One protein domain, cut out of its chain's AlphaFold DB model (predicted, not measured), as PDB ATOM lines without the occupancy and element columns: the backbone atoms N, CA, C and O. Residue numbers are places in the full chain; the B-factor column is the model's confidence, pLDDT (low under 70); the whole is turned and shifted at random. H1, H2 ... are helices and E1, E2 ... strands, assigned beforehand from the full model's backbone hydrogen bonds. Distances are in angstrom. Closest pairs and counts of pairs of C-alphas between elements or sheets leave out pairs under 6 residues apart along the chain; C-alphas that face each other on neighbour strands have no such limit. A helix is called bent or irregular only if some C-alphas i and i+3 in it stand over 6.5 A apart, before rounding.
ATOM      1  N   GLU A   2     183.081 181.518 214.225       50.50
ATOM      2  CA  GLU A   2     182.556 181.949 212.931       50.50
ATOM      3  C   GLU A   2     181.261 181.180 212.677       50.50
ATOM      4  O   GLU A   2     181.207 179.964 212.853       50.50
ATOM      5  N   TYR A   3     180.188 181.904 212.372       55.38
ATOM      6  CA  TYR A   3     178.922 181.281 212.008       55.38
ATOM      7  C   TYR A   3     179.109 180.581 210.659       55.38
ATOM      8  O   TYR A   3     179.646 181.222 209.750       55.38
ATOM      9  N   PRO A   4     178.667 179.322 210.505       77.75
ATOM     10  CA  PRO A   4     178.745 178.647 209.220       77.75
ATOM     11  C   PRO A   4     177.973 179.454 208.169       77.75
ATOM     12  O   PRO A   4     176.831 179.857 208.399       77.75
ATOM     13  N   ILE A   5     178.612 179.714 207.030       89.81
ATOM     14  CA  ILE A   5     177.976 180.301 205.846       89.81
ATOM     15  C   ILE A   5     177.542 179.178 204.910       89.81
ATOM     16  O   ILE A   5     178.208 178.145 204.824       89.81
ATOM     17  N   ASN A   6     176.437 179.378 204.196       95.31
ATOM     18  CA  ASN A   6     176.016 178.442 203.164       95.31
ATOM     19  C   ASN A   6     176.824 178.711 201.897       95.31
ATOM     20  O   ASN A   6     176.980 179.858 201.479       95.31
ATOM     21  N   VAL A   7     177.317 177.643 201.286       96.25
ATOM     22  CA  VAL A   7     178.088 177.664 200.047       96.25
ATOM     23  C   VAL A   7     177.403 176.732 199.072       96.25
ATOM     24  O   VAL A   7     177.333 175.527 199.312       96.25
ATOM     25  N   TYR A   8     176.888 177.298 197.990       96.94
ATOM     26  CA  TYR A   8     176.404 176.550 196.847       96.94
ATOM     27  C   TYR A   8     177.520 176.417 195.818       96.94
ATOM     28  O   TYR A   8     178.038 177.431 195.349       96.94
ATOM     29  N   GLN A   9     177.879 175.182 195.483       95.56
ATOM     30  CA  GLN A   9     178.809 174.879 194.399       95.56
ATOM     31  C   GLN A   9     177.981 174.632 193.137       95.56
ATOM     32  O   GLN A   9     177.108 173.757 193.134       95.56
ATOM     33  N   VAL A  10     178.173 175.467 192.114       93.88
ATOM     34  CA  VAL A  10     177.255 175.536 190.966       93.88
ATOM     35  C   VAL A  10     177.331 174.273 190.111       93.88
ATOM     36  O   VAL A  10     176.286 173.767 189.709       93.88
ATOM     37  N   MET A  11     178.525 173.715 189.896       93.06
ATOM     38  CA  MET A  11     178.709 172.508 189.079       93.06
ATOM     39  C   MET A  11     178.172 171.240 189.752       93.06
ATOM     40  O   MET A  11     177.535 170.410 189.109       93.06
ATOM     41  N   GLU A  12     178.420 171.083 191.047       95.19
ATOM     42  CA  GLU A  12     177.990 169.931 191.843       95.19
ATOM     43  C   GLU A  12     176.523 170.054 192.275       95.19
ATOM     44  O   GLU A  12     175.929 169.110 192.796       95.19
ATOM     45  N   GLU A  13     175.957 171.250 192.132       95.38
ATOM     46  CA  GLU A  13     174.642 171.642 192.617       95.38
ATOM     47  C   GLU A  13     174.426 171.337 194.110       95.38
ATOM     48  O   GLU A  13     173.302 171.085 194.564       95.38
ATOM     49  N   THR A  14     175.486 171.358 194.917       94.31
ATOM     50  CA  THR A  14     175.439 171.039 196.353       94.31
ATOM     51  C   THR A  14     175.472 172.292 197.215       94.31
ATOM     52  O   THR A  14     176.081 173.289 196.852       94.31
ATOM     53  N   VAL A  15     174.790 172.242 198.366       94.94
ATOM     54  CA  VAL A  15     174.878 173.281 199.400       94.94
ATOM     55  C   VAL A  15     175.584 172.671 200.599       94.94
ATOM     56  O   VAL A  15     175.143 171.646 201.121       94.94
ATOM     57  N   THR A  16     176.664 173.305 201.030       93.88
ATOM     58  CA  THR A  16     177.465 172.900 202.189       93.88
ATOM     59  C   THR A  16     177.684 174.087 203.115       93.88
ATOM     60  O   THR A  16     177.641 175.231 202.670       93.88
ATOM     61  N   GLN A  17     177.952 173.823 204.391       92.44
ATOM     62  CA  GLN A  17     178.393 174.856 205.323       92.44
ATOM     63  C   GLN A  17     179.920 174.906 205.381       92.44
ATOM     64  O   GLN A  17     180.568 173.868 205.502       92.44
ATOM     65  N   SER A  18     180.486 176.108 205.293       90.88
ATOM     66  CA  SER A  18     181.935 176.343 205.360       90.88
ATOM     67  C   SER A  18     182.231 177.687 206.033       90.88
ATOM     68  O   SER A  18     181.312 178.399 206.440       90.88
ATOM     69  N   ASP A  19     183.509 178.036 206.152       86.75
ATOM     70  CA  ASP A  19     183.987 179.402 206.372       86.75
ATOM     71  C   ASP A  19     184.445 180.052 205.049       86.75
ATOM     72  O   ASP A  19     184.657 179.369 204.041       86.75
ATOM     73  N   VAL A  20     184.565 181.387 205.042       83.00
ATOM     74  CA  VAL A  20     184.932 182.179 203.849       83.00
ATOM     75  C   VAL A  20     186.377 181.900 203.429       83.00
ATOM     76  O   VAL A  20     186.658 181.816 202.234       83.00
ATOM     77  N   TYR A 172     184.962 207.421 192.811       86.56
ATOM     78  CA  TYR A 172     184.655 207.706 194.211       86.56
ATOM     79  C   TYR A 172     184.145 206.443 194.897       86.56
ATOM     80  O   TYR A 172     183.607 205.547 194.256       86.56
ATOM     81  N   MET A 173     184.352 206.357 196.206       92.19
ATOM     82  CA  MET A 173     183.945 205.205 197.001       92.19
ATOM     83  C   MET A 173     182.655 205.519 197.760       92.19
ATOM     84  O   MET A 173     182.544 206.582 198.366       92.19
ATOM     85  N   CYS A 174     181.724 204.575 197.785       93.44
ATOM     86  CA  CYS A 174     180.551 204.575 198.649       93.44
ATOM     87  C   CYS A 174     180.535 203.316 199.519       93.44
ATOM     88  O   CYS A 174     181.095 202.282 199.154       93.44
ATOM     89  N   VAL A 175     179.860 203.405 200.667       95.12
ATOM     90  CA  VAL A 175     179.603 202.259 201.543       95.12
ATOM     91  C   VAL A 175     178.102 202.030 201.589       95.12
ATOM     92  O   VAL A 175     177.349 202.846 202.120       95.12
ATOM     93  N   TRP A 176     177.668 200.921 201.009       96.44
ATOM     94  CA  TRP A 176     176.279 200.495 200.976       96.44
ATOM     95  C   TRP A 176     175.993 199.544 202.131       96.44
ATOM     96  O   TRP A 176     176.803 198.676 202.462       96.44
ATOM     97  N   GLN A 177     174.829 199.715 202.744       96.94
ATOM     98  CA  GLN A 177     174.305 198.879 203.810       96.94
ATOM     99  C   GLN A 177     172.992 198.257 203.341       96.94
ATOM    100  O   GLN A 177     172.065 198.980 202.996       96.94
ATOM    101  N   ALA A 178     172.891 196.933 203.370       97.81
ATOM    102  CA  ALA A 178     171.644 196.245 203.073       97.81
ATOM    103  C   ALA A 178     170.561 196.638 204.092       97.81
ATOM    104  O   ALA A 178     170.812 196.699 205.303       97.81
ATOM    105  N   GLU A 179     169.356 196.915 203.596       97.62
ATOM    106  CA  GLU A 179     168.167 197.085 204.425       97.62
ATOM    107  C   GLU A 179     167.864 195.809 205.229       97.62
ATOM    108  O   GLU A 179     168.132 194.687 204.790       97.62
ATOM    109  N   GLU A 180     167.277 195.976 206.414       96.25
ATOM    110  CA  GLU A 180     166.949 194.873 207.319       96.25
ATOM    111  C   GLU A 180     166.086 193.792 206.639       96.25
ATOM    112  O   GLU A 180     165.076 194.077 205.983       96.25
ATOM    113  N   GLY A 181     166.477 192.526 206.803       95.69
ATOM    114  CA  GLY A 181     165.848 191.390 206.123       95.69
ATOM    115  C   GLY A 181     166.252 191.207 204.651       95.69
ATOM    116  O   GLY A 181     165.551 190.506 203.914       95.69
ATOM    117  N   SER A 182     167.346 191.837 204.215       97.81
ATOM    118  CA  SER A 182     168.062 191.529 202.970       97.81
ATOM    119  C   SER A 182     169.556 191.368 203.223       97.81
ATOM    120  O   SER A 182     170.069 191.805 204.252       97.81
ATOM    121  N   GLU A 183     170.251 190.721 202.291       97.06
ATOM    122  CA  GLU A 183     171.698 190.561 202.367       97.06
ATOM    123  C   GLU A 183     172.337 190.528 200.978       97.06
ATOM    124  O   GLU A 183     171.721 190.064 200.015       97.06
ATOM    125  N   PHE A 184     173.576 191.007 200.894       97.50
ATOM    126  CA  PHE A 184     174.432 190.821 199.729       97.50
ATOM    127  C   PHE A 184     175.014 189.406 199.729       97.50
ATOM    128  O   PHE A 184     175.476 188.924 200.768       97.50
ATOM    129  N   ILE A 185     175.012 188.754 198.567       96.75
ATOM    130  CA  ILE A 185     175.686 187.464 198.373       96.75
ATOM    131  C   ILE A 185     177.159 187.676 198.026       96.75
ATOM    132  O   ILE A 185     177.539 188.722 197.506       96.75
ATOM    133  N   LEU A 186     177.987 186.672 198.294       95.00
ATOM    134  CA  LEU A 186     179.382 186.640 197.866       95.00
ATOM    135  C   LEU A 186     179.549 185.555 196.798       95.00
ATOM    136  O   LEU A 186     178.930 184.497 196.896       95.00
ATOM    137  N   THR A 187     180.366 185.817 195.784       93.50
ATOM    138  CA  THR A 187     180.711 184.844 194.741       93.50
ATOM    139  C   THR A 187     182.196 184.922 194.416       93.50
ATOM    140  O   THR A 187     182.871 185.885 194.787       93.50
ATOM    141  N   ASP A 188     182.725 183.954 193.673       88.88
ATOM    142  CA  ASP A 188     184.104 183.987 193.159       88.88
ATOM    143  C   ASP A 188     184.325 185.092 192.110       88.88
ATOM    144  O   ASP A 188     185.456 185.366 191.718       88.88
ATOM    145  N   LYS A 189     183.252 185.778 191.694       87.19
ATOM    146  CA  LYS A 189     183.277 186.935 190.787       87.19
ATOM    147  C   LYS A 189     183.130 188.278 191.516       87.19
ATOM    148  O   LYS A 189     182.988 189.318 190.876       87.19
ATOM    149  N   CYS A 190     183.156 188.288 192.851       81.94
ATOM    150  CA  CYS A 190     182.919 189.497 193.645       81.94
ATOM    151  C   CYS A 190     183.995 190.586 193.500       81.94
ATOM    152  O   CYS A 190     183.709 191.742 193.786       81.94
ATOM    153  N   PHE A 191     185.204 190.254 193.038       80.19
ATOM    154  CA  PHE A 191     186.279 191.217 192.761       80.19
ATOM    155  C   PHE A 191     186.352 191.528 191.266       80.19
ATOM    156  O   PHE A 191     187.311 191.174 190.589       80.19
ATOM    157  N   GLY A 192     185.302 192.154 190.740       74.19
ATOM    158  CA  GLY A 192     185.196 192.436 189.307       74.19
ATOM    159  C   GLY A 192     183.770 192.492 188.781       74.19
ATOM    160  O   GLY A 192     183.582 192.841 187.626       74.19
ATOM    161  N   ALA A 193     182.759 192.185 189.596       89.25
ATOM    162  CA  ALA A 193     181.376 192.442 189.224       89.25
ATOM    163  C   ALA A 193     181.119 193.950 189.117       89.25
ATOM    164  O   ALA A 193     181.432 194.725 190.031       89.25
ATOM    165  N   PHE A 194     180.508 194.360 188.012       92.94
ATOM    166  CA  PHE A 194     180.220 195.758 187.740       92.94
ATOM    167  C   PHE A 194     178.848 195.940 187.088       92.94
ATOM    168  O   PHE A 194     178.309 195.045 186.443       92.94
ATOM    169  N   GLU A 195     178.293 197.134 187.256       93.19
ATOM    170  CA  GLU A 195     177.271 197.675 186.370       93.19
ATOM    171  C   GLU A 195     177.991 198.499 185.298       93.19
ATOM    172  O   GLU A 195     178.835 199.323 185.644       93.19
ATOM    173  N   GLY A 196     177.681 198.311 184.014       90.00
ATOM    174  CA  GLY A 196     178.317 199.075 182.941       90.00
ATOM    175  C   GLY A 196     177.619 198.980 181.591       90.00
ATOM    176  O   GLY A 196     176.644 198.241 181.432       90.00
ATOM    177  N   GLU A 197     178.142 199.731 180.623       86.12
ATOM    178  CA  GLU A 197     177.766 199.680 179.208       86.12
ATOM    179  C   GLU A 197     178.951 200.122 178.334       86.12
ATOM    180  O   GLU A 197     179.704 201.020 178.713       86.12
ATOM    181  N   ASN A 198     179.133 199.492 177.165       79.88
ATOM    182  CA  ASN A 198     180.152 199.856 176.167       79.88
ATOM    183  C   ASN A 198     181.583 199.977 176.730       79.88
ATOM    184  O   ASN A 198     182.340 200.872 176.357       79.88
ATOM    185  N   GLY A 199     181.952 199.076 177.647       77.69
ATOM    186  CA  GLY A 199     183.270 199.065 178.288       77.69
ATOM    187  C   GLY A 199     183.467 200.136 179.365       77.69
ATOM    188  O   GLY A 199     184.566 200.270 179.891       77.69
ATOM    189  N   ILE A 200     182.424 200.891 179.725       81.12
ATOM    190  CA  ILE A 200     182.480 201.869 180.811       81.12
ATOM    191  C   ILE A 200     181.743 201.305 182.022       81.12
ATOM    192  O   ILE A 200     180.555 200.996 181.960       81.12
ATOM    193  N   HIS A 201     182.452 201.194 183.144       88.12
ATOM    194  CA  HIS A 201     181.882 200.708 184.399       88.12
ATOM    195  C   HIS A 201     181.286 201.884 185.174       88.12
ATOM    196  O   HIS A 201     181.964 202.887 185.408       88.12
ATOM    197  N   PHE A 202     180.020 201.748 185.549       90.12
ATOM    198  CA  PHE A 202     179.228 202.697 186.320       90.12
ATOM    199  C   PHE A 202     179.530 202.496 187.801       90.12
ATOM    200  O   PHE A 202     179.937 203.427 188.499       90.12
ATOM    201  N   HIS A 203     179.432 201.241 188.235       93.12
ATOM    202  CA  HIS A 203     179.619 200.799 189.609       93.12
ATOM    203  C   HIS A 203     180.463 199.539 189.594       93.12
ATOM    204  O   HIS A 203     180.162 198.623 188.841       93.12
ATOM    205  N   ASN A 204     181.488 199.469 190.438       93.69
ATOM    206  CA  ASN A 204     182.210 198.230 190.721       93.69
ATOM    207  C   ASN A 204     181.899 197.828 192.159       93.69
ATOM    208  O   ASN A 204     182.049 198.642 193.078       93.69
ATOM    209  N   PHE A 205     181.443 196.596 192.340       94.44
ATOM    210  CA  PHE A 205     180.893 196.114 193.598       94.44
ATOM    211  C   PHE A 205     181.905 195.250 194.341       94.44
ATOM    212  O   PHE A 205     182.505 194.360 193.753       94.44
ATOM    213  N   TYR A 206     182.057 195.489 195.642       94.06
ATOM    214  CA  TYR A 206     182.970 194.753 196.515       94.06
ATOM    215  C   TYR A 206     182.251 194.383 197.810       94.06
ATOM    216  O   TYR A 206     182.133 195.187 198.742       94.06
ATOM    217  N   VAL A 207     181.719 193.165 197.869       93.94
ATOM    218  CA  VAL A 207     180.973 192.681 199.037       93.94
ATOM    219  C   VAL A 207     181.948 192.400 200.175       93.94
ATOM    220  O   VAL A 207     182.836 191.564 200.052       93.94
ATOM    221  N   VAL A 208     181.777 193.099 201.301       91.38
ATOM    222  CA  VAL A 208     182.652 192.944 202.479       91.38
ATOM    223  C   VAL A 208     181.974 192.182 203.618       91.38
ATOM    224  O   VAL A 208     182.633 191.722 204.552       91.38
ATOM    225  N   SER A 209     180.644 192.070 203.583       92.06
ATOM    226  CA  SER A 209     179.842 191.205 204.453       92.06
ATOM    227  C   SER A 209     178.405 191.107 203.918       92.06
ATOM    228  O   SER A 209     178.008 191.968 203.135       92.06
ATOM    229  N   PRO A 210     177.564 190.187 204.429       94.38
ATOM    230  CA  PRO A 210     176.151 190.125 204.043       94.38
ATOM    231  C   PRO A 210     175.391 191.451 204.236       94.38
ATOM    232  O   PRO A 210     174.435 191.731 203.522       94.38
ATOM    233  N   LYS A 211     175.826 192.302 205.176       95.94
ATOM    234  CA  LYS A 211     175.189 193.597 205.458       95.94
ATOM    235  C   LYS A 211     175.819 194.774 204.712       95.94
ATOM    236  O   LYS A 211     175.166 195.802 204.584       95.94
ATOM    237  N   TYR A 212     177.065 194.668 204.254       95.75
ATOM    238  CA  TYR A 212     177.821 195.822 203.762       95.75
ATOM    239  C   TYR A 212     178.571 195.522 202.472       95.75
ATOM    240  O   TYR A 212     179.206 194.476 202.336       95.75
ATOM    241  N   MET A 213     178.578 196.505 201.582       95.31
ATOM    242  CA  MET A 213     179.294 196.477 200.317       95.31
ATOM    243  C   MET A 213     180.022 197.803 200.111       95.31
ATOM    244  O   MET A 213     179.492 198.872 200.411       95.31
ATOM    245  N   VAL A 214     181.247 197.736 199.605       95.00
ATOM    246  CA  VAL A 214     181.956 198.899 199.075       95.00
ATOM    247  C   VAL A 214     181.634 199.004 197.593       95.00
ATOM    248  O   VAL A 214     181.668 198.006 196.878       95.00
ATOM    249  N   VAL A 215     181.327 200.211 197.128       94.75
ATOM    250  CA  VAL A 215     181.037 200.462 195.714       94.75
ATOM    251  C   VAL A 215     181.953 201.556 195.203       94.75
ATOM    252  O   VAL A 215     181.981 202.652 195.761       94.75
ATOM    253  N   LEU A 216     182.714 201.261 194.151       93.56
ATOM    254  CA  LEU A 216     183.454 202.279 193.415       93.56
ATOM    255  C   LEU A 216     182.575 202.779 192.283       93.56
ATOM    256  O   LEU A 216     182.231 202.018 191.382       93.56
ATOM    257  N   VAL A 217     182.218 204.052 192.339       91.00
ATOM    258  CA  VAL A 217     181.291 204.662 191.401       91.00
ATOM    259  C   VAL A 217     182.029 205.640 190.505       91.00
ATOM    260  O   VAL A 217     182.836 206.465 190.952       91.00
ATOM    261  N   ASN A 218     181.782 205.524 189.212       87.31
ATOM    262  CA  ASN A 218     182.473 206.316 188.224       87.31
ATOM    263  C   ASN A 218     181.885 207.728 188.139       87.31
ATOM    264  O   ASN A 218     180.685 207.929 187.966       87.31
ATOM    265  N   ARG A 219     182.753 208.737 188.284       76.81
ATOM    266  CA  ARG A 219     182.346 210.152 188.300       76.81
ATOM    267  C   ARG A 219     181.781 210.625 186.968       76.81
ATOM    268  O   ARG A 219     181.021 211.587 186.971       76.81
ATOM    269  N   LEU A 220     182.105 209.948 185.864       71.00
ATOM    270  CA  LEU A 220     181.531 210.253 184.555       71.00
ATOM    271  C   LEU A 220     179.999 210.131 184.562       71.00
ATOM    272  O   LEU A 220     179.347 210.862 183.826       71.00
ATOM    273  N   TYR A 221     179.430 209.289 185.437       65.69
ATOM    274  CA  TYR A 221     177.976 209.146 185.594       65.69
ATOM    275  C   TYR A 221     177.315 210.298 186.335       65.69
ATOM    276  O   TYR A 221     176.139 210.561 186.121       65.69
ATOM    277  N   MET A 222     178.071 211.005 187.173       62.84
ATOM    278  CA  MET A 222     177.559 212.157 187.916       62.84
ATOM    279  C   MET A 222     177.542 213.437 187.076       62.84
ATOM    280  O   MET A 222     177.062 214.472 187.532       62.84
ATOM    281  N   TRP A 223     178.121 213.407 185.875       63.22
ATOM    282  CA  TRP A 223     178.146 214.538 184.955       63.22
ATOM    283  C   TRP A 223     177.124 214.298 183.838       63.22
ATOM    284  O   TRP A 223     176.923 213.166 183.405       63.22
ATOM    285  N   ASP A 224     176.528 215.366 183.297       59.78
ATOM    286  CA  ASP A 224     175.602 215.301 182.147       59.78
ATOM    287  C   ASP A 224     176.224 214.660 180.878       59.78
ATOM    288  O   ASP A 224     175.539 214.476 179.870       59.78
ATOM    289  N   LEU A 225     177.503 214.265 180.929       60.72
ATOM    290  CA  LEU A 225     178.214 213.501 179.905       60.72
ATOM    291  C   LEU A 225     177.518 212.186 179.523       60.72
ATOM    292  O   LEU A 225     177.610 211.767 178.374       60.72
ATOM    293  N   VAL A 226     176.785 211.546 180.440       63.53
ATOM    294  CA  VAL A 226     176.014 210.325 180.124       63.53
ATOM    295  C   VAL A 226     175.051 210.579 178.958       63.53
ATOM    296  O   VAL A 226     174.950 209.759 178.045       63.53
ATOM    297  N   LYS A 227     174.403 211.756 178.936       63.16
ATOM    298  CA  LYS A 227     173.481 212.151 177.859       63.16
ATOM    299  C   LYS A 227     174.211 212.383 176.541       63.16
ATOM    300  O   LYS A 227     173.677 212.044 175.491       63.16
ATOM    301  N   THR A 228     175.410 212.963 176.579       70.75
ATOM    302  CA  THR A 228     176.169 213.274 175.358       70.75
ATOM    303  C   THR A 228     176.825 212.037 174.752       70.75
ATOM    304  O   THR A 228     176.991 211.979 173.538       70.75
ATOM    305  N   MET A 229     177.153 211.035 175.572       73.44
ATOM    306  CA  MET A 229     177.737 209.766 175.129       73.44
ATOM    307  C   MET A 229     176.694 208.713 174.726       73.44
ATOM    308  O   MET A 229     177.072 207.635 174.275       73.44
ATOM    309  N   GLY A 230     175.396 209.004 174.884       79.25
ATOM    310  CA  GLY A 230     174.316 208.063 174.566       79.25
ATOM    311  C   GLY A 230     174.299 206.819 175.459       79.25
ATOM    312  O   GLY A 230     173.763 205.793 175.052       79.25
ATOM    313  N   LEU A 231     174.899 206.899 176.650       81.88
ATOM    314  CA  LEU A 231     174.923 205.804 177.617       81.88
ATOM    315  C   LEU A 231     173.581 205.722 178.349       81.88
ATOM    316  O   LEU A 231     172.928 206.738 178.617       81.88
ATOM    317  N   ARG A 232     173.176 204.508 178.723       86.81
ATOM    318  CA  ARG A 232     171.997 204.295 179.561       86.81
ATOM    319  C   ARG A 232     172.198 204.894 180.955       86.81
ATOM    320  O   ARG A 232     173.313 205.049 181.451       86.81
ATOM    321  N   LYS A 233     171.086 205.169 181.639       86.00
ATOM    322  CA  LYS A 233     171.117 205.545 183.059       86.00
ATOM    323  C   LYS A 233     171.537 204.359 183.927       86.00
ATOM    324  O   LYS A 233     171.248 203.206 183.592       86.00
ATOM    325  N   SER A 234     172.163 204.663 185.065       89.31
ATOM    326  CA  SER A 234     172.436 203.657 186.093       89.31
ATOM    327  C   SER A 234     171.139 203.049 186.625       89.31
ATOM    328  O   SER A 234     170.135 203.735 186.830       89.31
ATOM    329  N   TRP A 235     171.191 201.753 186.902       92.44
ATOM    330  CA  TRP A 235     170.148 200.976 187.543       92.44
ATOM    331  C   TRP A 235     169.969 201.332 189.017       92.44
ATOM    332  O   TRP A 235     168.915 201.040 189.581       92.44
ATOM    333  N   PHE A 236     170.963 201.949 189.658       91.81
ATOM    334  CA  PHE A 236     170.980 202.210 191.101       91.81
ATOM    335  C   PHE A 236     170.611 203.643 191.487       91.81
ATOM    336  O   PHE A 236     170.521 203.914 192.679       91.81
ATOM    337  N   GLY A 237     170.343 204.507 190.502       86.38
ATOM    338  CA  GLY A 237     169.970 205.902 190.732       86.38
ATOM    339  C   GLY A 237     171.076 206.724 191.404       86.38
ATOM    340  O   GLY A 237     172.121 206.194 191.791       86.38
ATOM    341  N   ASP A 238     170.854 208.031 191.518       84.44
ATOM    342  CA  ASP A 238     171.830 208.973 192.086       84.44
ATOM    343  C   ASP A 238     171.740 209.024 193.623       84.44
ATOM    344  O   ASP A 238     172.674 209.437 194.311       84.44
ATOM    345  N   GLU A 239     170.627 208.563 194.202       87.31
ATOM    346  CA  GLU A 239     170.376 208.587 195.645       87.31
ATOM    347  C   GLU A 239     171.337 207.702 196.449       87.31
ATOM    348  O   GLU A 239     171.537 207.915 197.647       87.31
ATOM    349  N   LEU A 240     171.964 206.721 195.792       90.12
ATOM    350  CA  LEU A 240     172.920 205.807 196.413       90.12
ATOM    351  C   LEU A 240     174.366 206.319 196.369       90.12
ATOM    352  O   LEU A 240     175.301 205.577 196.692       90.12
ATOM    353  N   HIS A 241     174.570 207.577 195.966       88.00
ATOM    354  CA  HIS A 241     175.882 208.182 195.743       88.00
ATOM    355  C   HIS A 241     176.128 209.344 196.711       88.00
ATOM    356  O   HIS A 241     175.950 210.514 196.385       88.00
ATOM    357  N   ALA A 242     176.581 209.036 197.927       84.75
ATOM    358  CA  ALA A 242     176.987 210.067 198.880       84.75
ATOM    359  C   ALA A 242     178.491 210.351 198.767       84.75
ATOM    360  O   ALA A 242     179.318 209.456 198.963       84.75
ATOM    361  N   ASN A 243     178.844 211.614 198.513       84.62
ATOM    362  CA  ASN A 243     180.224 212.070 198.661       84.62
ATOM    363  C   ASN A 243     180.650 211.999 200.139       84.62
ATOM    364  O   ASN A 243     179.839 212.298 201.022       84.62
ATOM    365  N   PRO A 244     181.909 211.625 200.430       90.06
ATOM    366  CA  PRO A 244     182.433 211.712 201.783       90.06
ATOM    367  C   PRO A 244     182.582 213.172 202.215       90.06
ATOM    368  O   PRO A 244     182.943 214.034 201.410       90.06
ATOM    369  N   ASP A 245     182.389 213.427 203.505       90.75
ATOM    370  CA  ASP A 245     182.740 214.712 204.106       90.75
ATOM    371  C   ASP A 245     184.268 214.742 204.285       90.75
ATOM    372  O   ASP A 245     184.830 213.891 204.981       90.75
ATOM    373  N   VAL A 246     184.964 215.675 203.626       90.44
ATOM    374  CA  VAL A 246     186.438 215.723 203.633       90.44
ATOM    375  C   VAL A 246     186.941 216.812 204.575       90.44
ATOM    376  O   VAL A 246     186.605 217.986 204.426       90.44
ATOM    377  N   ILE A 247     187.780 216.419 205.532       90.75
ATOM    378  CA  ILE A 247     188.490 217.314 206.442       90.75
ATOM    379  C   ILE A 247     189.920 217.459 205.932       90.75
ATOM    380  O   ILE A 247     190.738 216.547 206.064       90.75
ATOM    381  N   TYR A 248     190.209 218.614 205.346       88.06
ATOM    382  CA  TYR A 248     191.535 218.939 204.838       88.06
ATOM    383  C   TYR A 248     192.441 219.424 205.964       88.06
ATOM    384  O   TYR A 248     192.049 220.254 206.786       88.06
ATOM    385  N   THR A 249     193.678 218.929 205.979       85.62
ATOM    386  CA  THR A 249     194.669 219.333 206.988       85.62
ATOM    387  C   THR A 249     195.122 220.780 206.757       85.62
ATOM    388  O   THR A 249     195.341 221.537 207.704       85.62
ATOM    389  N   LYS A 250     195.229 221.200 205.488       81.69
ATOM    390  CA  LYS A 250     195.543 222.580 205.094       81.69
ATOM    391  C   LYS A 250     194.252 223.366 204.828       81.69
ATOM    392  O   LYS A 250     193.390 222.917 204.082       81.69
ATOM    393  N   LYS A 251     194.134 224.565 205.415       66.81
ATOM    394  CA  LYS A 251     192.913 225.402 205.358       66.81
ATOM    395  C   LYS A 251     192.659 226.092 204.012       66.81
ATOM    396  O   LYS A 251     191.520 226.448 203.738       66.81
ATOM    397  N   ALA A 252     193.689 226.318 203.200       67.38
ATOM    398  CA  ALA A 252     193.564 226.999 201.914       67.38
ATOM    399  C   ALA A 252     194.025 226.057 200.800       67.38
ATOM    400  O   ALA A 252     195.222 225.928 200.570       67.38
ATOM    401  N   MET A 253     193.075 225.390 200.145       65.69
ATOM    402  CA  MET A 253     193.356 224.613 198.941       65.69
ATOM    403  C   MET A 253     193.320 225.524 197.720       65.69
ATOM    404  O   MET A 253     192.331 226.223 197.498       65.69
ATOM    405  N   PRO A 261     198.597 213.611 202.763       86.69
ATOM    406  CA  PRO A 261     198.377 212.215 203.160       86.69
ATOM    407  C   PRO A 261     197.439 212.053 204.372       86.69
ATOM    408  O   PRO A 261     196.791 211.018 204.537       86.69
ATOM    409  N   THR A 262     197.343 213.093 205.206       90.81
ATOM    410  CA  THR A 262     196.565 213.124 206.450       90.81
ATOM    411  C   THR A 262     195.154 213.687 206.302       90.81
ATOM    412  O   THR A 262     194.420 213.675 207.285       90.81
ATOM    413  N   ASP A 263     194.746 214.157 205.115       92.19
ATOM    414  CA  ASP A 263     193.352 214.567 204.883       92.19
ATOM    415  C   ASP A 263     192.406 213.403 205.203       92.19
ATOM    416  O   ASP A 263     192.679 212.262 204.821       92.19
ATOM    417  N   VAL A 264     191.297 213.681 205.890       94.06
ATOM    418  CA  VAL A 264     190.374 212.648 206.379       94.06
ATOM    419  C   VAL A 264     189.069 212.678 205.595       94.06
ATOM    420  O   VAL A 264     188.365 213.681 205.579       94.06
ATOM    421  N   PHE A 265     188.710 211.546 205.004       93.50
ATOM    422  CA  PHE A 265     187.442 211.282 204.338       93.50
ATOM    423  C   PHE A 265     186.499 210.586 205.316       93.50
ATOM    424  O   PHE A 265     186.792 209.486 205.785       93.50
ATOM    425  N   LYS A 266     185.361 211.209 205.625       94.25
ATOM    426  CA  LYS A 266     184.311 210.625 206.463       94.25
ATOM    427  C   LYS A 266     183.199 210.064 205.586       94.25
ATOM    428  O   LYS A 266     182.470 210.811 204.935       94.25
ATOM    429  N   TYR A 267     183.066 208.742 205.582       93.62
ATOM    430  CA  TYR A 267     182.052 208.047 204.794       93.62
ATOM    431  C   TYR A 267     180.759 207.828 205.580       93.62
ATOM    432  O   TYR A 267     180.773 207.519 206.772       93.62
ATOM    433  N   LYS A 268     179.631 207.932 204.873       93.75
ATOM    434  CA  LYS A 268     178.306 207.544 205.367       93.75
ATOM    435  C   LYS A 268     177.970 206.146 204.857       93.75
ATOM    436  O   LYS A 268     178.347 205.786 203.742       93.75
ATOM    437  N   ARG A 269     177.253 205.371 205.672       94.06
ATOM    438  CA  ARG A 269     176.644 204.112 205.232       94.06
ATOM    439  C   ARG A 269     175.274 204.428 204.655       94.06
ATOM    440  O   ARG A 269     174.422 204.961 205.361       94.06
ATOM    441  N   ILE A 270     175.087 204.134 203.380       95.62
ATOM    442  CA  ILE A 270     173.840 204.408 202.670       95.62
ATOM    443  C   ILE A 270     172.986 203.151 202.750       95.62
ATOM    444  O   ILE A 270     173.431 202.085 202.325       95.62
ATOM    445  N   VAL A 271     171.785 203.257 203.318       96.88
ATOM    446  CA  VAL A 271     170.858 202.124 203.368       96.88
ATOM    447  C   VAL A 271     170.289 201.898 201.973       96.88
ATOM    448  O   VAL A 271     169.687 202.790 201.384       96.88
ATOM    449  N   VAL A 272     170.499 200.696 201.454       97.88
ATOM    450  CA  VAL A 272     170.060 200.255 200.134       97.88
ATOM    451  C   VAL A 272     168.801 199.421 200.303       97.88
ATOM    452  O   VAL A 272     168.797 198.463 201.076       97.88
ATOM    453  N   SER A 273     167.738 199.776 199.579       98.00
ATOM    454  CA  SER A 273     166.462 199.059 199.650       98.00
ATOM    455  C   SER A 273     166.615 197.589 199.252       98.00
ATOM    456  O   SER A 273     167.467 197.241 198.429       98.00
ATOM    457  N   LYS A 274     165.738 196.723 199.778       98.25
ATOM    458  CA  LYS A 274     165.674 195.295 199.407       98.25
ATOM    459  C   LYS A 274     165.761 195.050 197.906       98.25
ATOM    460  O   LYS A 274     166.518 194.194 197.465       98.25
ATOM    461  N   GLU A 275     164.996 195.806 197.124       97.94
ATOM    462  CA  GLU A 275     164.962 195.662 195.670       97.94
ATOM    463  C   GLU A 275     166.335 195.905 195.034       97.94
ATOM    464  O   GLU A 275     166.790 195.097 194.229       97.94
ATOM    465  N   LYS A 276     167.033 196.971 195.441       97.81
ATOM    466  CA  LYS A 276     168.375 197.277 194.933       97.81
ATOM    467  C   LYS A 276     169.415 196.264 195.424       97.81
ATOM    468  O   LYS A 276     170.311 195.909 194.664       97.81
ATOM    469  N   VAL A 277     169.278 195.731 196.641       98.31
ATOM    470  CA  VAL A 277     170.117 194.613 197.114       98.31
ATOM    471  C   VAL A 277     169.932 193.385 196.216       98.31
ATOM    472  O   VAL A 277     170.916 192.816 195.747       98.31
ATOM    473  N   TYR A 278     168.689 193.004 195.906       98.50
ATOM    474  CA  TYR A 278     168.411 191.856 195.037       98.50
ATOM    475  C   TYR A 278     168.847 192.085 193.588       98.50
ATOM    476  O   TYR A 278     169.297 191.143 192.932       98.50
ATOM    477  N   LEU A 279     168.779 193.323 193.099       98.00
ATOM    478  CA  LEU A 279     169.329 193.695 191.800       98.00
ATOM    479  C   LEU A 279     170.854 193.546 191.765       98.00
ATOM    480  O   LEU A 279     171.390 192.988 190.815       98.00
ATOM    481  N   CYS A 280     171.555 193.960 192.821       97.12
ATOM    482  CA  CYS A 280     172.994 193.731 192.937       97.12
ATOM    483  C   CYS A 280     173.326 192.230 192.985       97.12
ATOM    484  O   CYS A 280     174.170 191.759 192.228       97.12
ATOM    485  N   ASN A 281     172.585 191.450 193.778       98.00
ATOM    486  CA  ASN A 281     172.714 189.989 193.799       98.00
ATOM    487  C   ASN A 281     172.480 189.370 192.414       98.00
ATOM    488  O   ASN A 281     173.171 188.429 192.045       98.00
ATOM    489  N   SER A 282     171.561 189.926 191.626       97.94
ATOM    490  CA  SER A 282     171.296 189.477 190.257       97.94
ATOM    491  C   SER A 282     172.492 189.685 189.322       97.94
ATOM    492  O   SER A 282     172.771 188.810 188.513       97.94
ATOM    493  N   ILE A 283     173.249 190.777 189.485       96.94
ATOM    494  CA  ILE A 283     174.509 191.003 188.751       96.94
ATOM    495  C   ILE A 283     175.525 189.908 189.094       96.94
ATOM    496  O   ILE A 283     176.140 189.334 188.201       96.94
ATOM    497  N   PHE A 284     175.677 189.575 190.380       96.56
ATOM    498  CA  PHE A 284     176.592 188.508 190.801       96.56
ATOM    499  C   PHE A 284     176.162 187.124 190.298       96.56
ATOM    500  O   PHE A 284     177.019 186.310 189.967       96.56
ATOM    501  N   LEU A 285     174.855 186.858 190.234       96.88
ATOM    502  CA  LEU A 285     174.301 185.615 189.690       96.88
ATOM    503  C   LEU A 285     174.489 185.515 188.170       96.88
ATOM    504  O   LEU A 285     174.751 184.424 187.666       96.88
ATOM    505  N   ASP A 286     174.393 186.630 187.441       95.75
ATOM    506  CA  ASP A 286     174.615 186.652 185.990       95.75
ATOM    507  C   ASP A 286     176.100 186.625 185.600       95.75
ATOM    508  O   ASP A 286     176.434 186.381 184.448       95.75
ATOM    509  N   ALA A 287     177.012 186.819 186.557       92.94
ATOM    510  CA  ALA A 287     178.456 186.783 186.323       92.94
ATOM    511  C   ALA A 287     179.033 185.361 186.141       92.94
ATOM    512  O   ALA A 287     180.252 185.205 186.087       92.94
ATOM    513  N   ASN A 288     178.184 184.330 186.053       91.88
ATOM    514  CA  ASN A 288     178.567 182.915 185.991       91.88
ATOM    515  C   ASN A 288     179.511 182.471 187.129       91.88
ATOM    516  O   ASN A 288     180.653 182.068 186.878       91.88
ATOM    517  N   PRO A 289     179.100 182.620 188.396       93.88
ATOM    518  CA  PRO A 289     179.919 182.202 189.517       93.88
ATOM    519  C   PRO A 289     180.058 180.676 189.584       93.88
ATOM    520  O   PRO A 289     179.109 179.945 189.320       93.88
ATOM    521  N   ASN A 290     181.222 180.201 190.021       92.81
ATOM    522  CA  ASN A 290     181.429 178.801 190.402       92.81
ATOM    523  C   ASN A 290     180.867 178.525 191.805       92.81
ATOM    524  O   ASN A 290     180.386 177.426 192.094       92.81
ATOM    525  N   TYR A 291     180.901 179.542 192.672       93.75
ATOM    526  CA  TYR A 291     180.445 179.454 194.055       93.75
ATOM    527  C   TYR A 291     179.512 180.607 194.399       93.75
ATOM    528  O   TYR A 291     179.794 181.766 194.089       93.75
ATOM    529  N   ILE A 292     178.425 180.300 195.107       96.62
ATOM    530  CA  ILE A 292     177.535 181.306 195.686       96.62
ATOM    531  C   ILE A 292     177.491 181.119 197.195       96.62
ATOM    532  O   ILE A 292     177.078 180.079 197.706       96.62
ATOM    533  N   THR A 293     177.890 182.151 197.921       96.19
ATOM    534  CA  THR A 293     177.900 182.187 199.376       96.19
ATOM    535  C   THR A 293     176.835 183.134 199.899       96.19
ATOM    536  O   THR A 293     176.747 184.293 199.491       96.19
ATOM    537  N   TYR A 294     176.052 182.649 200.856       96.31
ATOM    538  CA  TYR A 294     174.971 183.403 201.477       96.31
ATOM    539  C   TYR A 294     174.781 182.965 202.934       96.31
ATOM    540  O   TYR A 294     175.263 181.913 203.360       96.31
ATOM    541  N   LYS A 295     174.103 183.789 203.733       94.81
ATOM    542  CA  LYS A 295     173.893 183.538 205.165       94.81
ATOM    543  C   LYS A 295     172.455 183.123 205.467       94.81
ATOM    544  O   LYS A 295     172.236 182.278 206.328       94.81
ATOM    545  N   SER A 296     171.480 183.713 204.788       95.25
ATOM    546  CA  SER A 296     170.060 183.541 205.070       95.25
ATOM    547  C   SER A 296     169.340 182.886 203.896       95.25
ATOM    548  O   SER A 296     169.250 183.467 202.814       95.25
ATOM    549  N   ASP A 297     168.753 181.707 204.125       96.38
ATOM    550  CA  ASP A 297     167.940 181.019 203.115       96.38
ATOM    551  C   ASP A 297     166.782 181.915 202.625       96.38
ATOM    552  O   ASP A 297     166.512 181.995 201.427       96.38
ATOM    553  N   ILE A 298     166.134 182.692 203.506       97.06
ATOM    554  CA  ILE A 298     165.027 183.569 203.091       97.06
ATOM    555  C   ILE A 298     165.504 184.714 202.188       97.06
ATOM    556  O   ILE A 298     164.835 185.035 201.201       97.06
ATOM    557  N   SER A 299     166.656 185.320 202.482       97.50
ATOM    558  CA  SER A 299     167.224 186.383 201.644       97.50
ATOM    559  C   SER A 299     167.728 185.840 200.307       97.50
ATOM    560  O   SER A 299     167.497 186.465 199.267       97.50
ATOM    561  N   MET A 300     168.350 184.659 200.311       98.19
ATOM    562  CA  MET A 300     168.800 183.989 199.093       98.19
ATOM    563  C   MET A 300     167.616 183.618 198.196       98.19
ATOM    564  O   MET A 300     167.620 183.932 197.007       98.19
ATOM    565  N   TYR A 301     166.547 183.043 198.758       98.31
ATOM    566  CA  TYR A 301     165.334 182.714 198.004       98.31
ATOM    567  C   TYR A 301     164.721 183.945 197.332       98.31
ATOM    568  O   TYR A 301     164.349 183.898 196.157       98.31
ATOM    569  N   LYS A 302     164.637 185.070 198.055       98.50
ATOM    570  CA  LYS A 302     164.132 186.337 197.503       98.50
ATOM    571  C   LYS A 302     165.028 186.876 196.388       98.50
ATOM    572  O   LYS A 302     164.497 187.325 195.376       98.50
ATOM    573  N   SER A 303     166.347 186.764 196.534       98.56
ATOM    574  CA  SER A 303     167.309 187.155 195.495       98.56
ATOM    575  C   SER A 303     167.126 186.327 194.219       98.56
ATOM    576  O   SER A 303     167.006 186.894 193.139       98.56
ATOM    577  N   LEU A 304     166.992 185.001 194.341       98.56
ATOM    578  CA  LEU A 304     166.741 184.102 193.203       98.56
ATOM    579  C   LEU A 304     165.409 184.401 192.509       98.56
ATOM    580  O   LEU A 304     165.330 184.431 191.286       98.56
ATOM    581  N   ARG A 305     164.352 184.654 193.289       98.44
ATOM    582  CA  ARG A 305     163.033 185.035 192.760       98.44
ATOM    583  C   ARG A 305     163.073 186.369 192.021       98.44
ATOM    584  O   ARG A 305     162.366 186.517 191.028       98.44
ATOM    585  N   TYR A 306     163.850 187.329 192.519       98.56
ATOM    586  CA  TYR A 306     164.047 188.609 191.849       98.56
ATOM    587  C   TYR A 306     164.824 188.427 190.543       98.56
ATOM    588  O   TYR A 306     164.359 188.904 189.514       98.56
ATOM    589  N   TYR A 307     165.926 187.671 190.564       98.44
ATOM    590  CA  TYR A 307     166.712 187.364 189.369       98.44
ATOM    591  C   TYR A 307     165.869 186.677 188.289       98.44
ATOM    592  O   TYR A 307     165.828 187.145 187.160       98.44
ATOM    593  N   ASP A 308     165.094 185.643 188.633       98.19
ATOM    594  CA  ASP A 308     164.193 184.982 187.678       98.19
ATOM    595  C   ASP A 308     163.161 185.936 187.059       98.19
ATOM    596  O   ASP A 308     162.755 185.744 185.917       98.19
ATOM    597  N   LYS A 309     162.722 186.952 187.811       98.00
ATOM    598  CA  LYS A 309     161.763 187.952 187.333       98.00
ATOM    599  C   LYS A 309     162.403 188.939 186.353       98.00
ATOM    600  O   LYS A 309     161.699 189.423 185.477       98.00
ATOM    601  N   THR A 310     163.677 189.284 186.532       97.25
ATOM    602  CA  THR A 310     164.325 190.393 185.810       97.25
ATOM    603  C   THR A 310     165.358 189.951 184.777       97.25
ATOM    604  O   THR A 310     165.750 190.760 183.938       97.25
ATOM    605  N   LYS A 311     165.797 188.685 184.801       96.69
ATOM    606  CA  LYS A 311     166.900 188.213 183.953       96.69
ATOM    607  C   LYS A 311     166.643 188.283 182.467       96.69
ATOM    608  O   LYS A 311     167.579 188.527 181.717       96.69
ATOM    609  N   GLU A 312     165.392 188.151 182.044       96.50
ATOM    610  CA  GLU A 312     165.073 188.248 180.623       96.50
ATOM    611  C   GLU A 312     165.305 189.648 180.054       96.50
ATOM    612  O   GLU A 312     165.750 189.760 178.909       96.50
ATOM    613  N   ASP A 313     165.069 190.677 180.872       94.94
ATOM    614  CA  ASP A 313     165.097 192.082 180.464       94.94
ATOM    615  C   ASP A 313     166.458 192.748 180.708       94.94
ATOM    616  O   ASP A 313     166.853 193.644 179.965       94.94
ATOM    617  N   LEU A 314     167.160 192.353 181.776       93.12
ATOM    618  CA  LEU A 314     168.352 193.067 182.251       93.12
ATOM    619  C   LEU A 314     169.673 192.383 181.910       93.12
ATOM    620  O   LEU A 314     170.713 193.041 181.913       93.12
ATOM    621  N   PHE A 315     169.650 191.076 181.669       94.12
ATOM    622  CA  PHE A 315     170.847 190.250 181.708       94.12
ATOM    623  C   PHE A 315     171.052 189.471 180.412       94.12
ATOM    624  O   PHE A 315     170.107 189.102 179.715       94.12
ATOM    625  N   THR A 316     172.320 189.250 180.064       90.19
ATOM    626  CA  THR A 316     172.688 188.613 178.791       90.19
ATOM    627  C   THR A 316     172.742 187.099 178.930       90.19
ATOM    628  O   THR A 316     172.287 186.396 178.030       90.19
ATOM    629  N   PHE A 317     173.282 186.591 180.043       93.44
ATOM    630  CA  PHE A 317     173.590 185.167 180.174       93.44
ATOM    631  C   PHE A 317     172.437 184.342 180.742       93.44
ATOM    632  O   PHE A 317     172.215 183.224 180.283       93.44
ATOM    633  N   LYS A 318     171.669 184.907 181.683       95.06
ATOM    634  CA  LYS A 318     170.378 184.360 182.134       95.06
ATOM    635  C   LYS A 318     170.488 182.945 182.713       95.06
ATOM    636  O   LYS A 318     169.644 182.090 182.442       95.06
ATOM    637  N   TYR A 319     171.514 182.701 183.527       95.81
ATOM    638  CA  TYR A 319     171.752 181.405 184.163       95.81
ATOM    639  C   TYR A 319     170.528 180.895 184.949       95.81
ATOM    640  O   TYR A 319     169.662 181.653 185.408       95.81
ATOM    641  N   ASP A 320     170.432 179.574 185.091       95.06
ATOM    642  CA  ASP A 320     169.356 178.929 185.837       95.06
ATOM    643  C   ASP A 320     169.858 178.379 187.173       95.06
ATOM    644  O   ASP A 320     170.810 177.611 187.242       95.06
ATOM    645  N   TYR A 321     169.156 178.750 188.239       97.06
ATOM    646  CA  TYR A 321     169.439 178.350 189.612       97.06
ATOM    647  C   TYR A 321     168.246 177.613 190.238       97.06
ATOM    648  O   TYR A 321     168.030 177.668 191.455       97.06
ATOM    649  N   HIS A 322     167.423 176.932 189.430       97.00
ATOM    650  CA  HIS A 322     166.240 176.221 189.915       97.00
ATOM    651  C   HIS A 322     166.569 175.176 190.996       97.00
ATOM    652  O   HIS A 322     165.770 174.988 191.921       97.00
ATOM    653  N   VAL A 323     167.734 174.519 190.926       97.50
ATOM    654  CA  VAL A 323     168.174 173.545 191.939       97.50
ATOM    655  C   VAL A 323     168.450 174.229 193.271       97.50
ATOM    656  O   VAL A 323     167.847 173.845 194.276       97.50
ATOM    657  N   LEU A 324     169.265 175.289 193.281       98.00
ATOM    658  CA  LEU A 324     169.510 176.085 194.485       98.00
ATOM    659  C   LEU A 324     168.199 176.630 195.066       98.00
ATOM    660  O   LEU A 324     167.925 176.458 196.252       98.00
ATOM    661  N   LYS A 325     167.330 177.200 194.223       98.06
ATOM    662  CA  LYS A 325     166.020 177.725 194.632       98.06
ATOM    663  C   LYS A 325     165.156 176.664 195.320       98.06
ATOM    664  O   LYS A 325     164.523 176.964 196.334       98.06
ATOM    665  N   ARG A 326     165.131 175.423 194.807       97.69
ATOM    666  CA  ARG A 326     164.420 174.294 195.438       97.69
ATOM    667  C   ARG A 326     165.026 173.917 196.789       97.69
ATOM    668  O   ARG A 326     164.266 173.703 197.729       97.69
ATOM    669  N   LYS A 327     166.359 173.854 196.892       97.06
ATOM    670  CA  LYS A 327     167.066 173.513 198.140       97.06
ATOM    671  C   LYS A 327     166.798 174.538 199.238       97.06
ATOM    672  O   LYS A 327     166.344 174.172 200.316       97.06
ATOM    673  N   VAL A 328     166.959 175.818 198.917       97.06
ATOM    674  CA  VAL A 328     166.672 176.926 199.834       97.06
ATOM    675  C   VAL A 328     165.205 176.899 200.288       97.06
ATOM    676  O   VAL A 328     164.914 177.024 201.474       97.06
ATOM    677  N   LEU A 329     164.256 176.666 199.371       97.06
ATOM    678  CA  LEU A 329     162.836 176.558 199.727       97.06
ATOM    679  C   LEU A 329     162.538 175.354 200.636       97.06
ATOM    680  O   LEU A 329     161.693 175.452 201.526       97.06
ATOM    681  N   ALA A 330     163.195 174.215 200.408       96.31
ATOM    682  CA  ALA A 330     163.043 173.032 201.249       96.31
ATOM    683  C   ALA A 330     163.551 173.288 202.678       96.31
ATOM    684  O   ALA A 330     162.853 172.938 203.631       96.31
ATOM    685  N   ASN A 331     164.695 173.964 202.824       94.62
ATOM    686  CA  ASN A 331     165.233 174.359 204.128       94.62
ATOM    687  C   ASN A 331     164.267 175.280 204.886       94.62
ATOM    688  O   ASN A 331     163.939 175.001 206.036       94.62
ATOM    689  N   LEU A 332     163.725 176.306 204.219       95.19
ATOM    690  CA  LEU A 332     162.749 177.224 204.823       95.19
ATOM    691  C   LEU A 332     161.505 176.494 205.346       95.19
ATOM    692  O   LEU A 332     161.031 176.770 206.446       95.19
ATOM    693  N   LYS A 333     160.984 175.525 204.581       94.94
ATOM    694  CA  LYS A 333     159.853 174.695 205.024       94.94
ATOM    695  C   LYS A 333     160.213 173.846 206.245       94.94
ATOM    696  O   LYS A 333     159.396 173.706 207.153       94.94
ATOM    697  N   ALA A 334     161.421 173.283 206.277       92.75
ATOM    698  CA  ALA A 334     161.892 172.493 207.408       92.75
ATOM    699  C   ALA A 334     162.048 173.341 208.683       92.75
ATOM    700  O   ALA A 334     161.681 172.880 209.763       92.75
ATOM    701  N   GLU A 335     162.536 174.580 208.571       90.31
ATOM    702  CA  GLU A 335     162.642 175.520 209.695       90.31
ATOM    703  C   GLU A 335     161.270 175.908 210.257       90.31
ATOM    704  O   GLU A 335     161.063 175.810 211.467       90.31
ATOM    705  N   MET A 336     160.308 176.252 209.391       88.12
ATOM    706  CA  MET A 336     158.938 176.584 209.812       88.12
ATOM    707  C   MET A 336     158.262 175.432 210.571       88.12
ATOM    708  O   MET A 336     157.595 175.653 211.582       88.12
ATOM    709  N   ASN A 337     158.469 174.191 210.123       87.25
ATOM    710  CA  ASN A 337     157.910 173.018 210.795       87.25
ATOM    711  C   ASN A 337     158.523 172.797 212.187       87.25
ATOM    712  O   ASN A 337     157.817 172.378 213.098       87.25
ATOM    713  N   ARG A 338     159.811 173.114 212.385       81.44
ATOM    714  CA  ARG A 338     160.466 173.010 213.702       81.44
ATOM    715  C   ARG A 338     159.937 174.041 214.695       81.44
ATOM    716  O   ARG A 338     159.800 173.724 215.869       81.44
ATOM    717  N   THR A 339     159.610 175.250 214.239       75.06
ATOM    718  CA  THR A 339     159.070 176.312 215.105       75.06
ATOM    719  C   THR A 339     157.625 176.081 215.554       75.06
ATOM    720  O   THR A 339     157.186 176.730 216.494       75.06
ATOM    721  N   HIS A 340     156.892 175.159 214.923       63.91
ATOM    722  CA  HIS A 340     155.521 174.795 215.307       63.91
ATOM    723  C   HIS A 340     155.430 173.548 216.206       63.91
ATOM    724  O   HIS A 340     154.330 173.156 216.586       63.91
ATOM    725  N   CYS A 341     156.562 172.927 216.552       52.50
ATOM    726  CA  CYS A 341     156.624 171.754 217.432       52.50
ATOM    727  C   CYS A 341     157.045 172.078 218.880       52.50
ATOM    728  O   CYS A 341     157.386 171.151 219.614       52.50
ATOM    729  N   PHE A 342     157.025 173.353 219.285       44.16
ATOM    730  CA  PHE A 342     157.320 173.804 220.649       44.16
ATOM    731  C   PHE A 342     156.141 174.537 221.274       44.16
ATOM    732  O   PHE A 342     155.527 175.364 220.559       44.16
TER     733      PHE A 342
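This is residues 2 to 20, 172 to 253 and 261 to 342 of the 342 residues of an uncharacterized protein of Lobosporangium transversale (UniProt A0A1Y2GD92). A strongly twisted five-stranded sheet, E4 E5 E6 E3 E9, has helix H3 packed over one face; beyond H3 lie helix H4 and a small three-stranded sheet, E2 E1 E10, while H5 folds back along part of H4 and its residues 333 to 339 stick out. The strand pair E7 E8 lies toward the opposite end of the long axis. The 183 printed residues hold five named helices and ten named strands, in the order E1 to E6, H1, H2, E7 to E9, H3, E10, H4, H5; the class is mixed, helices and strands. The large sheet is mixed, the small one antiparallel; the whole is only just compact, close to loose, with a radius of gyration of the C-alphas of 18.7 A and spans of 67 by 38 by 26 A.

The largest sheet runs E4, residues 194 to 197, E5, 200 to 209, E6, 212 to 217, E3, 172 to 178, and E9, 269 to 272. E4 E5 E6 are a meander, each strand the antiparallel neighbour of the one before; with E3, antiparallel to E6, they make a Greek key. N 195 and O 203, 2.9 A, N 206 and O 214, 2.8 A, and N 174 and O 215, 2.8 A, are within hydrogen-bond range across E4-E5, E5-E6 and E6-E3; parallel E3 and E9 have N 270 and O 175, 2.9 A. H3, residues 274 to 286, is on one face, two layers in all, at a height over the sheet of 7.7 A; its closest C-alphas to E3 are Val 277 and Ala 178, 6.4 A. H4, residues 297 to 314, touches H3 at Ser 303 and Tyr 278, C-alphas 4.9 A, only just about perpendicular at 71 degrees. H5, residues 322 to 339, forms a helical hairpin with H4, through H4's residues 297 to 304 alone, closest C-alphas Val 328 and Asp 297, 5.4 A, at a shallow tilt of 30 degrees, opposite ways. H5 only grazes the sheet of E2, residues 14 to 18, E1, 5 to 9, and E10, 291 to 294, and so does H4, which is only just on it, with 5 pairs of C-alphas within 10 A; N 7 and O 16, 2.8 A, and N 8 and O 292, 2.8 A, are within hydrogen-bond range across the antiparallel pairs E2-E1 and E1-E10. H1, residues 219 to 222, only grazes the large sheet; H2, 225 to 228, is not on it. E7, residues 245 to 247, is antiparallel to E8, 264 to 267, with N 247 and O 264 at 2.8 A; E8 runs on into E9 at 24 degrees. Every O i to N i+4 pair is within range in H3 and H5, and 12 of 14 in H4; H1 and H2 are too short for one.

E1 begins at C-alpha 5, (177.976, 180.301, 205.846), and H5, 26.2 A long, ends at C-alpha 339, (159.070, 176.312, 215.105). E5 is 26.1 A long, E3 19.5 A and H3 18.3 A. H4, 24.1 A long, is irregular, C-alphas 309 and 312 being 7.5 A apart, with a kink of 37 degrees near residue 308.

The C-alphas of Ala 252 and Cys 341, the two farthest apart, are 68.2 A apart. Residues 21 to 171 and 254 to 260 are not printed; the gaps are 27.3 A and 14.0 A between C-alphas 20 and 172 and C-alphas 253 and 261. The links E3 to E4 and H2 to E7 are long. pLDDT is under 70 in residues 2 to 3, 221 to 227, 251 to 253 and 340 to 342.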